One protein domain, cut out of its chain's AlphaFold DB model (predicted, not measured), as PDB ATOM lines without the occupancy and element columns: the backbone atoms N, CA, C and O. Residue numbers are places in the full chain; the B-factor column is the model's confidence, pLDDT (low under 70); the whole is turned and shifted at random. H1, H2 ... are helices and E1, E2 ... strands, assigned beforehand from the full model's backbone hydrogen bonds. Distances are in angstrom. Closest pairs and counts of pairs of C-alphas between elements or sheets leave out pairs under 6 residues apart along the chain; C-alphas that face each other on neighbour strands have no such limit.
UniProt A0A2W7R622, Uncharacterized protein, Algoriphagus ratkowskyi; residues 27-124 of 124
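What this domain is: This is residues 27 to 124 of the 124 residues of an uncharacterized protein of Algoriphagus ratkowskyi (UniProt A0A2W7R622). A long two-stranded ribbon, the hairpin E5 and E6, runs through the domain; at one end its turn, residues 83 to 87, reaches away from the helices, and beside E5 the short strands E2 and E1 widen it into a strongly twisted four-stranded sheet. H1 packs over E1 and E2 on one face of this sheet, H2, H3 and H4 gather round H1, and the small hairpin E3 and E4 points away as a second sheet. The printed part has 98 residues with six named strands and four named helices, in the order E1, E2, E3, E4, H1, E5, E6, H2, H3, H4; the class is mixed, helices and strands. The larger sheet has the order E1, E2, E5, E6 and is mixed, while E3 and E4 are antiparallel. The whole is only just compact, close to loose, with a radius of gyration of the C-alphas of 14.7 A and spans of 48 by 36 by 21 A.

How they stand to each other: E1, residues 27 to 30, is an edge strand and forms a hairpin with E2, residues 33 to 37; N 28 and O 35 are 3.0 A apart, within hydrogen-bond range. E2 is parallel to E5, residues 72 to 82, at 34 degrees, with N 34 and O 74 at 2.8 A. E5 and E6, residues 88 to 99, form an antiparallel hairpin at 159 degrees, with N 81 and O 89 at 2.8 A and N 73 and O 98 at 2.9 A. E6, the other edge strand, bends by 64 degrees at residue 96, and its residues 97 to 98 pair antiparallel with residues 122 to 123. E3, residues 41 to 43, and E4, residues 51 to 53, form a hairpin, with N 42 and O 52 at 3.0 A; E3 and E5 are apart. H1, residues 55 to 66, is on the larger sheet at a height over the sheet of 9.6 A, over E1 and E2, and with it makes two layers, a helix on one face of a sheet. It runs slantwise to the strands, at 40 degrees to E1 on the local plane. H1 is the hub, touching three other helices. With its residues 63 to 66 alone it only just touches H2, residues 100 to 105, with 3 pairs of C-alphas within 8 A; the closest C-alphas, of Phe 66 and Leu 100, are 6.7 A apart, and the lines are about perpendicular at 87 degrees. H2 only grazes the sheet, with residues 100 to 102. H1 touches H3, residues 109 to 114, the closest C-alphas being those of Trp 63 and Leu 109 at 6.7 A; they run opposite ways at a tilt of 38 degrees, only just steep. H1 touches H4, residues 117 to 120, where the closest C-alphas, of Asp 59 and Phe 118, are 5.3 A apart. H3 and H4 meet only through their link. In H3 every O i to N i+4 pair is within hydrogen-bond range, in H1 6 of 8, and in H2 0 of 2, with 3 of 3 O i to N i+3 pairs; H4 is too short for an O i to N i+4 pair.

Where its parts are: E1 begins at C-alpha 27, (217.508, 215.678, 183.746). E2 measures 12.5 A from first to last C-alpha. H1 measures 15.3 A and begins at C-alpha 55, (225.820, 220.210, 190.655). E5 measures 32.0 A and E6 31.2 A. H2 measures 10.1 A, and H4 ends at C-alpha 120, (224.313, 230.439, 186.781).

The domain as a whole: The two C-alphas farthest apart, those of Tyr 85 and Gln 107, are 49.1 A apart. The printed part has no cut, and it ends at residue 124, the chain's last residue. No link is long; E3 to E4 is short, with 7 residues, and the others are tight. The mean pLDDT of the printed part is 87.1, and residues 42 to 51 and residue 124 are under 70.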
ATOM      1  N   VAL A  27     218.347 214.509 184.007       93.81
ATOM      2  CA  VAL A  27     217.508 215.678 183.746       93.81
ATOM      3  C   VAL A  27     216.451 215.342 182.703       93.81
ATOM      4  O   VAL A  27     216.724 214.615 181.752       93.81
ATOM      5  N   GLU A  28     215.240 215.866 182.870       94.50
ATOM      6  CA  GLU A  28     214.144 215.669 181.916       94.50
ATOM      7  C   GLU A  28     213.365 216.977 181.730       94.50
ATOM      8  O   GLU A  28     212.998 217.631 182.703       94.50
ATOM      9  N   LEU A  29     213.072 217.362 180.483       94.62
ATOM     10  CA  LEU A  29     212.127 218.443 180.184       94.62
ATOM     11  C   LEU A  29     210.755 217.846 179.861       94.62
ATOM     12  O   LEU A  29     210.551 217.271 178.792       94.62
ATOM     13  N   LYS A  30     209.789 218.029 180.763       94.12
ATOM     14  CA  LYS A  30     208.435 217.472 180.635       94.12
ATOM     15  C   LYS A  30     207.403 218.414 181.234       94.12
ATOM     16  O   LYS A  30     207.659 219.068 182.234       94.12
ATOM     17  N   ASN A  31     206.212 218.490 180.638       93.25
ATOM     18  CA  ASN A  31     205.102 219.308 181.152       93.25
ATOM     19  C   ASN A  31     205.491 220.772 181.456       93.25
ATOM     20  O   ASN A  31     205.016 221.346 182.433       93.25
ATOM     21  N   ASN A  32     206.357 221.366 180.627       93.06
ATOM     22  CA  ASN A  32     206.890 222.721 180.815       93.06
ATOM     23  C   ASN A  32     207.721 222.916 182.104       93.06
ATOM     24  O   ASN A  32     207.812 224.026 182.629       93.06
ATOM     25  N   LYS A  33     208.335 221.843 182.608       96.50
ATOM     26  CA  LYS A  33     209.230 221.848 183.765       96.50
ATOM     27  C   LYS A  33     210.510 221.083 183.452       96.50
ATOM     28  O   LYS A  33     210.470 220.085 182.732       96.50
ATOM     29  N   VAL A  34     211.621 221.532 184.021       96.06
ATOM     30  CA  VAL A  34     212.871 220.773 184.063       96.06
ATOM     31  C   VAL A  34     212.909 220.003 185.374       96.06
ATOM     32  O   VAL A  34     212.854 220.596 186.450       96.06
ATOM     33  N   TYR A  35     212.991 218.685 185.271       94.38
ATOM     34  CA  TYR A  35     213.081 217.757 186.385       94.38
ATOM     35  C   TYR A  35     214.534 217.358 186.624       94.38
ATOM     36  O   TYR A  35     215.226 216.968 185.688       94.38
ATOM     37  N   LEU A  36     214.983 217.438 187.875       93.25
ATOM     38  CA  LEU A  36     216.278 216.950 188.340       93.25
ATOM     39  C   LEU A  36     216.052 215.693 189.179       93.25
ATOM     40  O   LEU A  36     215.500 215.760 190.280       93.25
ATOM     41  N   HIS A  37     216.474 214.543 188.679       90.31
ATOM     42  CA  HIS A  37     216.351 213.277 189.397       90.31
ATOM     43  C   HIS A  37     217.640 213.004 190.164       90.31
ATOM     44  O   HIS A  37     218.728 213.189 189.625       90.31
ATOM     45  N   ASN A  38     217.530 212.561 191.419       86.25
ATOM     46  CA  ASN A  38     218.685 212.286 192.286       86.25
ATOM     47  C   ASN A  38     219.613 213.506 192.484       86.25
ATOM     48  O   ASN A  38     220.828 213.373 192.671       86.25
ATOM     49  N   PHE A  39     219.040 214.714 192.465       86.62
ATOM     50  CA  PHE A  39     219.757 215.936 192.818       86.62
ATOM     51  C   PHE A  39     219.960 216.009 194.329       86.62
ATOM     52  O   PHE A  39     219.013 215.909 195.114       86.62
ATOM     53  N   ARG A  40     221.211 216.191 194.749       82.44
ATOM     54  CA  ARG A  40     221.582 216.363 196.151       82.44
ATOM     55  C   ARG A  40     221.832 217.842 196.393       82.44
ATOM     56  O   ARG A  40     222.711 218.441 195.780       82.44
ATOM     57  N   TYR A  41     221.059 218.419 197.305       74.12
ATOM     58  CA  TYR A  41     221.249 219.780 197.787       74.12
ATOM     59  C   TYR A  41     221.024 219.791 199.294       74.12
ATOM     60  O   TYR A  41     219.891 219.820 199.772       74.12
ATOM     61  N   VAL A  42     222.118 219.683 200.045       66.69
ATOM     62  CA  VAL A  42     222.088 219.686 201.509       66.69
ATOM     63  C   VAL A  42     222.805 220.930 202.001       66.69
ATOM     64  O   VAL A  42     223.992 221.108 201.743       66.69
ATOM     65  N   THR A  43     222.087 221.775 202.733       60.75
ATOM     66  CA  THR A  43     222.667 222.875 203.507       60.75
ATOM     67  C   THR A  43     223.013 222.350 204.902       60.75
ATOM     68  O   THR A  43     222.113 221.919 205.627       60.75
ATOM     69  N   GLY A  44     224.297 222.319 205.268       47.78
ATOM     70  CA  GLY A  44     224.757 221.815 206.565       47.78
ATOM     71  C   GLY A  44     224.278 222.632 207.778       47.78
ATOM     72  O   GLY A  44     223.964 223.815 207.675       47.78
ATOM     73  N   ILE A  45     224.244 221.980 208.950       48.91
ATOM     74  CA  ILE A  45     223.936 222.585 210.267       48.91
ATOM     75  C   ILE A  45     225.147 223.375 210.815       48.91
ATOM     76  O   ILE A  45     224.989 224.252 211.661       48.91
ATOM     77  N   GLU A  46     226.355 223.144 210.287       44.59
ATOM     78  CA  GLU A  46     227.599 223.833 210.677       44.59
ATOM     79  C   GLU A  46     227.787 225.195 209.972       44.59
ATOM     80  O   GLU A  46     228.881 225.568 209.550       44.59
ATOM     81  N   GLY A  47     226.700 225.961 209.856       38.91
ATOM     82  CA  GLY A  47     226.680 227.294 209.253       38.91
ATOM     83  C   GLY A  47     226.493 227.307 207.724       38.91
ATOM     84  O   GLY A  47     226.561 226.270 207.071       38.91
ATOM     85  N   PRO A  48     226.261 228.493 207.123       49.28
ATOM     86  CA  PRO A  48     225.943 228.684 205.696       49.28
ATOM     87  C   PRO A  48     227.060 228.284 204.706       49.28
ATOM     88  O   PRO A  48     226.951 228.561 203.514       49.28
ATOM     89  N   SER A  49     228.133 227.653 205.183       48.62
ATOM     90  CA  SER A  49     229.402 227.485 204.469       48.62
ATOM     91  C   SER A  49     229.625 226.085 203.885       48.62
ATOM     92  O   SER A  49     230.582 225.904 203.138       48.62
ATOM     93  N   SER A  50     228.785 225.091 204.196       52.69
ATOM     94  CA  SER A  50     228.894 223.733 203.636       52.69
ATOM     95  C   SER A  50     227.604 223.326 202.920       52.69
ATOM     96  O   SER A  50     226.718 222.667 203.463       52.69
ATOM     97  N   VAL A  51     227.483 223.764 201.664       66.00
ATOM     98  CA  VAL A  51     226.492 223.218 200.730       66.00
ATOM     99  C   VAL A  51     227.115 221.995 200.069       66.00
ATOM    100  O   VAL A  51     228.056 222.126 199.291       66.00
ATOM    101  N   THR A  52     226.592 220.806 200.367       72.06
ATOM    102  CA  THR A  52     226.968 219.588 199.640       72.06
ATOM    103  C   THR A  52     226.001 219.411 198.481       72.06
ATOM    104  O   THR A  52     224.796 219.235 198.689       72.06
ATOM    105  N   THR A  53     226.528 219.451 197.259       79.75
ATOM    106  CA  THR A  53     225.748 219.268 196.037       79.75
ATOM    107  C   THR A  53     226.504 218.458 194.993       79.75
ATOM    108  O   THR A  53     227.731 218.431 195.003       79.75
ATOM    109  N   ASN A  54     225.770 217.782 194.110       86.56
ATOM    110  CA  ASN A  54     226.310 217.134 192.914       86.56
ATOM    111  C   ASN A  54     226.081 217.970 191.645       86.56
ATOM    112  O   ASN A  54     225.895 217.411 190.571       86.56
ATOM    113  N   ALA A  55     226.067 219.299 191.771       86.31
ATOM    114  CA  ALA A  55     225.820 220.210 190.655       86.31
ATOM    115  C   ALA A  55     226.759 219.984 189.458       86.31
ATOM    116  O   ALA A  55     226.291 220.044 188.329       86.31
ATOM    117  N   ASP A  56     228.023 219.616 189.690       86.62
ATOM    118  CA  ASP A  56     228.982 219.323 188.613       86.62
ATOM    119  C   ASP A  56     228.521 218.170 187.696       86.62
ATOM    120  O   ASP A  56     228.780 218.196 186.493       86.62
ATOM    121  N   GLU A  57     227.813 217.169 188.241       90.81
ATOM    122  CA  GLU A  57     227.210 216.079 187.452       90.81
ATOM    123  C   GLU A  57     226.043 216.609 186.598       90.81
ATOM    124  O   GLU A  57     225.806 216.145 185.483       90.81
ATOM    125  N   PHE A  58     225.329 217.620 187.099       92.81
ATOM    126  CA  PHE A  58     224.229 218.265 186.386       92.81
ATOM    127  C   PHE A  58     224.699 219.249 185.318       92.81
ATOM    128  O   PHE A  58     223.974 219.434 184.348       92.81
ATOM    129  N   ASP A  59     225.894 219.828 185.427       94.88
ATOM    130  CA  ASP A  59     226.439 220.692 184.376       94.88
ATOM    131  C   ASP A  59     226.510 219.967 183.028       94.88
ATOM    132  O   ASP A  59     226.104 220.515 182.004       94.88
ATOM    133  N   GLU A  60     226.991 218.721 183.036       95.06
ATOM    134  CA  GLU A  60     227.105 217.884 181.836       95.06
ATOM    135  C   GLU A  60     225.726 217.488 181.310       95.06
ATOM    136  O   GLU A  60     225.426 217.696 180.137       95.06
ATOM    137  N   LEU A  61     224.852 217.004 182.198       95.56
ATOM    138  CA  LEU A  61     223.499 216.575 181.843       95.56
ATOM    139  C   LEU A  61     222.669 217.713 181.234       95.56
ATOM    140  O   LEU A  61     222.005 217.532 180.215       95.56
ATOM    141  N   ILE A  62     222.715 218.897 181.847       95.88
ATOM    142  CA  ILE A  62     222.017 220.088 181.360       95.88
ATOM    143  C   ILE A  62     222.587 220.529 180.014       95.88
ATOM    144  O   ILE A  62     221.827 220.892 179.115       95.88
ATOM    145  N   TRP A  63     223.909 220.512 179.861       96.12
ATOM    146  CA  TRP A  63     224.545 220.893 178.609       96.12
ATOM    147  C   TRP A  63     224.143 219.965 177.464       96.12
ATOM    148  O   TRP A  63     223.670 220.437 176.428       96.12
ATOM    149  N   ASP A  64     224.278 218.658 177.662       95.25
ATOM    150  CA  ASP A  64     224.030 217.665 176.621       95.25
ATOM    151  C   ASP A  64     222.556 217.629 176.203       95.25
ATOM    152  O   ASP A  64     222.249 217.609 175.008       95.25
ATOM    153  N   GLU A  65     221.636 217.698 177.168       94.94
ATOM    154  CA  GLU A  65     220.202 217.595 176.891       94.94
ATOM    155  C   GLU A  65     219.597 218.928 176.405       94.94
ATOM    156  O   GLU A  65     218.696 218.953 175.555       94.94
ATOM    157  N   PHE A  66     220.077 220.067 176.922       96.00
ATOM    158  CA  PHE A  66     219.370 221.344 176.789       96.00
ATOM    159  C   PHE A  66     220.106 222.458 176.046       96.00
ATOM    160  O   PHE A  66     219.483 223.494 175.811       96.00
ATOM    161  N   ARG A  67     221.356 222.284 175.589       92.88
ATOM    162  CA  ARG A  67     222.120 223.363 174.919       92.88
ATOM    163  C   ARG A  67     221.369 224.061 173.782       92.88
ATOM    164  O   ARG A  67     221.484 225.267 173.627       92.88
ATOM    165  N   ASN A  68     220.595 223.316 172.996       92.94
ATOM    166  CA  ASN A  68     219.851 223.859 171.851       92.94
ATOM    167  C   ASN A  68     218.390 224.214 172.186       92.94
ATOM    168  O   ASN A  68     217.589 224.484 171.287       92.94
ATOM    169  N   LYS A  69     218.005 224.155 173.463       94.25
ATOM    170  CA  LYS A  69     216.675 224.535 173.941       94.25
ATOM    171  C   LYS A  69     216.682 226.004 174.347       94.25
ATOM    172  O   LYS A  69     217.706 226.591 174.675       94.25
ATOM    173  N   THR A  70     215.507 226.614 174.306       94.88
ATOM    174  CA  THR A  70     215.300 228.005 174.715       94.88
ATOM    175  C   THR A  70     214.035 228.100 175.552       94.88
ATOM    176  O   THR A  70     213.196 227.197 175.520       94.88
ATOM    177  N   GLY A  71     213.910 229.181 176.316       95.06
ATOM    178  CA  GLY A  71     212.765 229.443 177.185       95.06
ATOM    179  C   GLY A  71     213.078 229.323 178.674       95.06
ATOM    180  O   GLY A  71     214.138 228.836 179.074       95.06
ATOM    181  N   ALA A  72     212.124 229.800 179.473       95.81
ATOM    182  CA  ALA A  72     212.149 229.737 180.925       95.81
ATOM    183  C   ALA A  72     211.181 228.656 181.417       95.81
ATOM    184  O   ALA A  72     210.023 228.616 180.993       95.81
ATOM    185  N   TYR A  73     211.657 227.802 182.317       96.88
ATOM    186  CA  TYR A  73     210.928 226.641 182.821       96.88
ATOM    187  C   TYR A  73     210.983 226.607 184.341       96.88
ATOM    188  O   TYR A  73     211.964 227.049 184.943       96.88
ATOM    189  N   ASP A  74     209.950 226.050 184.967       96.56
ATOM    190  CA  ASP A  74     210.039 225.733 186.388       96.56
ATOM    191  C   ASP A  74     211.053 224.605 186.574       96.56
ATOM    192  O   ASP A  74     211.027 223.598 185.862       96.56
ATOM    193  N   LEU A  75     211.946 224.781 187.537       95.00
ATOM    194  CA  LEU A  75     212.967 223.817 187.894       95.00
ATOM    195  C   LEU A  75     212.509 223.071 189.140       95.00
ATOM    196  O   LEU A  75     212.257 223.667 190.190       95.00
ATOM    197  N   VAL A  76     212.382 221.761 189.012       93.25
ATOM    198  CA  VAL A  76     211.871 220.878 190.052       93.25
ATOM    199  C   VAL A  76     212.884 219.774 190.268       93.25
ATOM    200  O   VAL A  76     213.329 219.169 189.302       93.25
ATOM    201  N   TYR A  77     213.233 219.467 191.512       90.00
ATOM    202  CA  TYR A  77     213.958 218.230 191.792       90.00
ATOM    203  C   TYR A  77     213.035 217.188 192.413       90.00
ATOM    204  O   TYR A  77     212.090 217.515 193.137       90.00
ATOM    205  N   ILE A  78     213.308 215.925 192.101       87.56
ATOM    206  CA  ILE A  78     212.588 214.772 192.624       87.56
ATOM    207  C   ILE A  78     213.442 214.119 193.701       87.56
ATOM    208  O   ILE A  78     214.621 213.836 193.487       87.56
ATOM    209  N   TYR A  79     212.831 213.855 194.851       80.44
ATOM    210  CA  TYR A  79     213.433 213.027 195.889       80.44
ATOM    211  C   TYR A  79     212.492 211.898 196.289       80.44
ATOM    212  O   TYR A  79     211.271 212.066 196.357       80.44
ATOM    213  N   THR A  80     213.091 210.753 196.588       80.38
ATOM    214  CA  THR A  80     212.386 209.561 197.042       80.38
ATOM    215  C   THR A  80     212.213 209.610 198.553       80.38
ATOM    216  O   THR A  80     213.178 209.745 199.309       80.38
ATOM    217  N   LYS A  81     210.972 209.487 199.018       77.75
ATOM    218  CA  LYS A  81     210.641 209.251 200.425       77.75
ATOM    219  C   LYS A  81     210.355 207.778 200.634       77.75
ATOM    220  O   LYS A  81     209.556 207.214 199.896       77.75
ATOM    221  N   LYS A  82     210.928 207.205 201.689       81.31
ATOM    222  CA  LYS A  82     210.498 205.915 202.233       81.31
ATOM    223  C   LYS A  82     209.512 206.147 203.356       81.31
ATOM    224  O   LYS A  82     209.800 206.917 204.274       81.31
ATOM    225  N   ASP A  83     208.356 205.505 203.279       84.25
ATOM    226  CA  ASP A  83     207.440 205.474 204.407       84.25
ATOM    227  C   ASP A  83     207.933 204.505 205.501       84.25
ATOM    228  O   ASP A  83     208.962 203.836 205.380       84.25
ATOM    229  N   LYS A  84     207.192 204.433 206.610       86.75
ATOM    230  CA  LYS A  84     207.526 203.557 207.746       86.75
ATOM    231  C   LYS A  84     207.425 202.054 207.434       86.75
ATOM    232  O   LYS A  84     207.828 201.251 208.269       86.75
ATOM    233  N   TYR A  85     206.851 201.686 206.290       89.75
ATOM    234  CA  TYR A  85     206.723 200.315 205.800       89.75
ATOM    235  C   TYR A  85     207.767 199.983 204.722       89.75
ATOM    236  O   TYR A  85     207.884 198.823 204.336       89.75
ATOM    237  N   GLY A  86     208.572 200.964 204.301       83.31
ATOM    238  CA  GLY A  86     209.610 200.812 203.284       83.31
ATOM    239  C   GLY A  86     209.140 201.109 201.861       83.31
ATOM    240  O   GLY A  86     209.947 200.977 200.945       83.31
ATOM    241  N   GLU A  87     207.888 201.536 201.674       86.50
ATOM    242  CA  GLU A  87     207.356 201.909 200.364       86.50
ATOM    243  C   GLU A  87     207.964 203.241 199.911       86.50
ATOM    244  O   GLU A  87     207.998 204.226 200.660       86.50
ATOM    245  N   GLU A  88     208.467 203.260 198.678       85.06
ATOM    246  CA  GLU A  88     209.092 204.426 198.065       85.06
ATOM    247  C   GLU A  88     208.047 205.281 197.336       85.06
ATOM    248  O   GLU A  88     207.212 204.788 196.582       85.06
ATOM    249  N   SER A  89     208.090 206.595 197.553       84.69
ATOM    250  CA  SER A  89     207.264 207.562 196.831       84.69
ATOM    251  C   SER A  89     208.088 208.772 196.414       84.69
ATOM    252  O   SER A  89     208.823 209.357 197.212       84.69
ATOM    253  N   ASN A  90     207.941 209.171 195.156       84.19
ATOM    254  CA  ASN A  90     208.612 210.346 194.618       84.19
ATOM    255  C   ASN A  90     207.851 211.616 195.007       84.19
ATOM    256  O   ASN A  90     206.630 211.696 194.879       84.19
ATOM    257  N   SER A  91     208.577 212.616 195.499       84.06
ATOM    258  CA  SER A  91     208.059 213.948 195.806       84.06
ATOM    259  C   SER A  91     208.757 214.989 194.933       84.06
ATOM    260  O   SER A  91     209.983 215.005 194.847       84.06
ATOM    261  N   GLU A  92     207.973 215.874 194.317       89.56
ATOM    262  CA  GLU A  92     208.457 217.034 193.561       89.56
ATOM    263  C   GLU A  92     208.698 218.224 194.503       89.56
ATOM    264  O   GLU A  92     207.833 218.561 195.315       89.56
ATOM    265  N   VAL A  93     209.846 218.895 194.377       89.00
ATOM    266  CA  VAL A  93     210.143 220.155 195.077       89.00
ATOM    267  C   VAL A  93     210.508 221.218 194.065       89.00
ATOM    268  O   VAL A  93     211.436 221.043 193.279       89.00
ATOM    269  N   PHE A  94     209.798 222.342 194.112       91.06
ATOM    270  CA  PHE A  94     210.170 223.518 193.338       91.06
ATOM    271  C   PHE A  94     211.501 224.083 193.848       91.06
ATOM    272  O   PHE A  94     211.635 224.389 195.032       91.06
ATOM    273  N   PHE A  95     212.470 224.211 192.947       88.94
ATOM    274  CA  PHE A  95     213.823 224.676 193.244       88.94
ATOM    275  C   PHE A  95     214.076 226.107 192.760       88.94
ATOM    276  O   PHE A  95     214.902 226.816 193.327       88.94
ATOM    277  N   GLY A  96     213.357 226.542 191.725       92.50
ATOM    278  CA  GLY A  96     213.504 227.864 191.125       92.50
ATOM    279  C   GLY A  96     213.006 227.867 189.687       92.50
ATOM    280  O   GLY A  96     212.263 226.976 189.275       92.50
ATOM    281  N   LYS A  97     213.439 228.851 188.904       95.56
ATOM    282  CA  LYS A  97     213.231 228.860 187.453       95.56
ATOM    283  C   LYS A  97     214.560 228.704 186.744       95.56
ATOM    284  O   LYS A  97     215.576 229.166 187.241       95.56
ATOM    285  N   ILE A  98     214.563 228.056 185.591       95.75
ATOM    286  CA  ILE A  98     215.750 227.894 184.754       95.75
ATOM    287  C   ILE A  98     215.500 228.529 183.393       95.75
ATOM    288  O   ILE A  98     214.467 228.279 182.771       95.75
ATOM    289  N   ASN A  99     216.449 229.333 182.920       96.06
ATOM    290  CA  ASN A  99     216.391 229.938 181.595       96.06
ATOM    291  C   ASN A  99     217.392 229.254 180.670       96.06
ATOM    292  O   ASN A  99     218.575 229.584 180.641       96.06
ATOM    293  N   LEU A 100     216.903 228.299 179.879       96.25
ATOM    294  CA  LEU A 100     217.748 227.500 178.988       96.25
ATOM    295  C   LEU A 100     218.360 228.339 177.862       96.25
ATOM    296  O   LEU A 100     219.384 227.967 177.301       96.25
ATOM    297  N   SER A 101     217.795 229.517 177.574       95.62
ATOM    298  CA  SER A 101     218.374 230.442 176.594       95.62
ATOM    299  C   SER A 101     219.759 230.945 177.018       95.62
ATOM    300  O   SER A 101     220.560 231.284 176.148       95.62
ATOM    301  N   GLU A 102     220.056 230.967 178.323       95.62
ATOM    302  CA  GLU A 102     221.366 231.358 178.854       95.62
ATOM    303  C   GLU A 102     222.482 230.401 178.413       95.62
ATOM    304  O   GLU A 102     223.611 230.848 178.225       95.62
ATOM    305  N   LEU A 103     222.178 229.118 178.154       95.38
ATOM    306  CA  LEU A 103     223.170 228.134 177.693       95.38
ATOM    307  C   LEU A 103     223.827 228.540 176.366       95.38
ATOM    308  O   LEU A 103     225.010 228.282 176.153       95.38
ATOM    309  N   ASN A 104     223.093 229.243 175.498       94.19
ATOM    310  CA  ASN A 104     223.593 229.700 174.197       94.19
ATOM    311  C   ASN A 104     224.654 230.807 174.300       94.19
ATOM    312  O   ASN A 104     225.281 231.144 173.296       94.19
ATOM    313  N   LYS A 105     224.849 231.399 175.485       95.25
ATOM    314  CA  LYS A 105     225.880 232.419 175.715       95.25
ATOM    315  C   LYS A 105     227.274 231.817 175.891       95.25
ATOM    316  O   LYS A 105     228.255 232.536 175.719       95.25
ATOM    317  N   TYR A 106     227.360 230.527 176.210       96.62
ATOM    318  CA  TYR A 106     228.620 229.835 176.464       96.62
ATOM    319  C   TYR A 106     229.115 229.105 175.218       96.62
ATOM    320  O   TYR A 106     228.351 228.488 174.469       96.62
ATOM    321  N   GLN A 107     230.427 229.145 175.000       96.31
ATOM    322  CA  GLN A 107     231.034 228.560 173.801       96.31
ATOM    323  C   GLN A 107     231.220 227.040 173.914       96.31
ATOM    324  O   GLN A 107     231.068 226.312 172.927       96.31
ATOM    325  N   SER A 108     231.520 226.547 175.117       97.31
ATOM    326  CA  SER A 108     231.740 225.130 175.416       97.31
ATOM    327  C   SER A 108     231.244 224.764 176.819       97.31
ATOM    328  O   SER A 108     230.923 225.644 177.619       97.31
ATOM    329  N   LEU A 109     231.210 223.463 177.120       96.06
ATOM    330  CA  LEU A 109     230.874 222.952 178.448       96.06
ATOM    331  C   LEU A 109     231.861 223.472 179.504       96.06
ATOM    332  O   LEU A 109     231.464 223.882 180.585       96.06
ATOM    333  N   GLU A 110     233.152 223.519 179.182       97.38
ATOM    334  CA  GLU A 110     234.186 224.050 180.075       97.38
ATOM    335  C   GLU A 110     234.019 225.552 180.312       97.38
ATOM    336  O   GLU A 110     234.302 226.046 181.401       97.38
ATOM    337  N   ASP A 111     233.562 226.300 179.306       97.44
ATOM    338  CA  ASP A 111     233.212 227.709 179.468       97.44
ATOM    339  C   ASP A 111     232.019 227.877 180.416       97.44
ATOM    340  O   ASP A 111     232.091 228.659 181.361       97.44
ATOM    341  N   PHE A 112     230.973 227.072 180.244       96.19
ATOM    342  CA  PHE A 112     229.816 227.042 181.134       96.19
ATOM    343  C   PHE A 112     230.196 226.709 182.587       96.19
ATOM    344  O   PHE A 112     229.901 227.492 183.490       96.19
ATOM    345  N   LYS A 113     230.947 225.622 182.808       95.19
ATOM    346  CA  LYS A 113     231.432 225.200 184.136       95.19
ATOM    347  C   LYS A 113     232.289 226.271 184.822       95.19
ATOM    348  O   LYS A 113     232.161 226.497 186.020       95.19
ATOM    349  N   ARG A 114     233.144 226.981 184.071       95.38
ATOM    350  CA  ARG A 114     233.958 228.096 184.606       95.38
ATOM    351  C   ARG A 114     233.136 229.320 185.011       95.38
ATOM    352  O   ARG A 114     233.644 230.154 185.753       95.38
ATOM    353  N   ASN A 115     231.905 229.442 184.520       94.81
ATOM    354  CA  ASN A 115     230.996 230.551 184.794       94.81
ATOM    355  C   ASN A 115     229.846 230.121 185.727       94.81
ATOM    356  O   ASN A 115     228.695 230.460 185.468       94.81
ATOM    357  N   ASP A 116     230.158 229.382 186.795       91.81
ATOM    358  CA  ASP A 116     229.225 228.869 187.818       91.81
ATOM    359  C   ASP A 116     228.212 227.805 187.337       91.81
ATOM    360  O   ASP A 116     227.300 227.441 188.088       91.81
ATOM    361  N   GLY A 117     228.364 227.300 186.107       92.81
ATOM    362  CA  GLY A 117     227.632 226.145 185.588       92.81
ATOM    363  C   GLY A 117     226.114 226.245 185.748       92.81
ATOM    364  O   GLY A 117     225.495 227.294 185.549       92.81
ATOM    365  N   PHE A 118     225.505 225.129 186.126       92.31
ATOM    366  CA  PHE A 118     224.078 224.948 186.346       92.31
ATOM    367  C   PHE A 118     223.479 226.034 187.238       92.31
ATOM    368  O   PHE A 118     222.403 226.542 186.931       92.31
ATOM    369  N   PHE A 119     224.173 226.467 188.291       91.06
ATOM    370  CA  PHE A 119     223.646 227.504 189.179       91.06
ATOM    371  C   PHE A 119     223.533 228.874 188.515       91.06
ATOM    372  O   PHE A 119     222.708 229.682 188.942       91.06
ATOM    373  N   LYS A 120     224.322 229.147 187.470       92.38
ATOM    374  CA  LYS A 120     224.313 230.439 186.781       92.38
ATOM    375  C   LYS A 120     223.027 230.709 186.015       92.38
ATOM    376  O   LYS A 120     222.648 231.866 185.850       92.38
ATOM    377  N   ILE A 121     222.382 229.649 185.544       92.56
ATOM    378  CA  ILE A 121     221.205 229.719 184.669       92.56
ATOM    379  C   ILE A 121     219.887 229.552 185.433       92.56
ATOM    380  O   ILE A 121     218.816 229.523 184.821       92.56
ATOM    381  N   ILE A 122     219.962 229.449 186.764       92.69
ATOM    382  CA  ILE A 122     218.806 229.442 187.658       92.69
ATOM    383  C   ILE A 122     218.464 230.883 188.027       92.69
ATOM    384  O   ILE A 122     219.245 231.591 188.662       92.69
ATOM    385  N   GLU A 123     217.263 231.302 187.659       88.38
ATOM    386  CA  GLU A 123     216.655 232.556 188.077       88.38
ATOM    387  C   GLU A 123     216.098 232.371 189.502       88.38
ATOM    388  O   GLU A 123     215.241 231.509 189.738       88.38
ATOM    389  N   ARG A 124     216.636 233.141 190.458       65.56
ATOM    390  CA  ARG A 124     216.191 233.180 191.862       65.56
ATOM    391  C   ARG A 124     215.131 234.249 192.084       65.56
ATOM    392  O   ARG A 124     215.292 235.350 191.513       65.56
TER     393      ARG A 124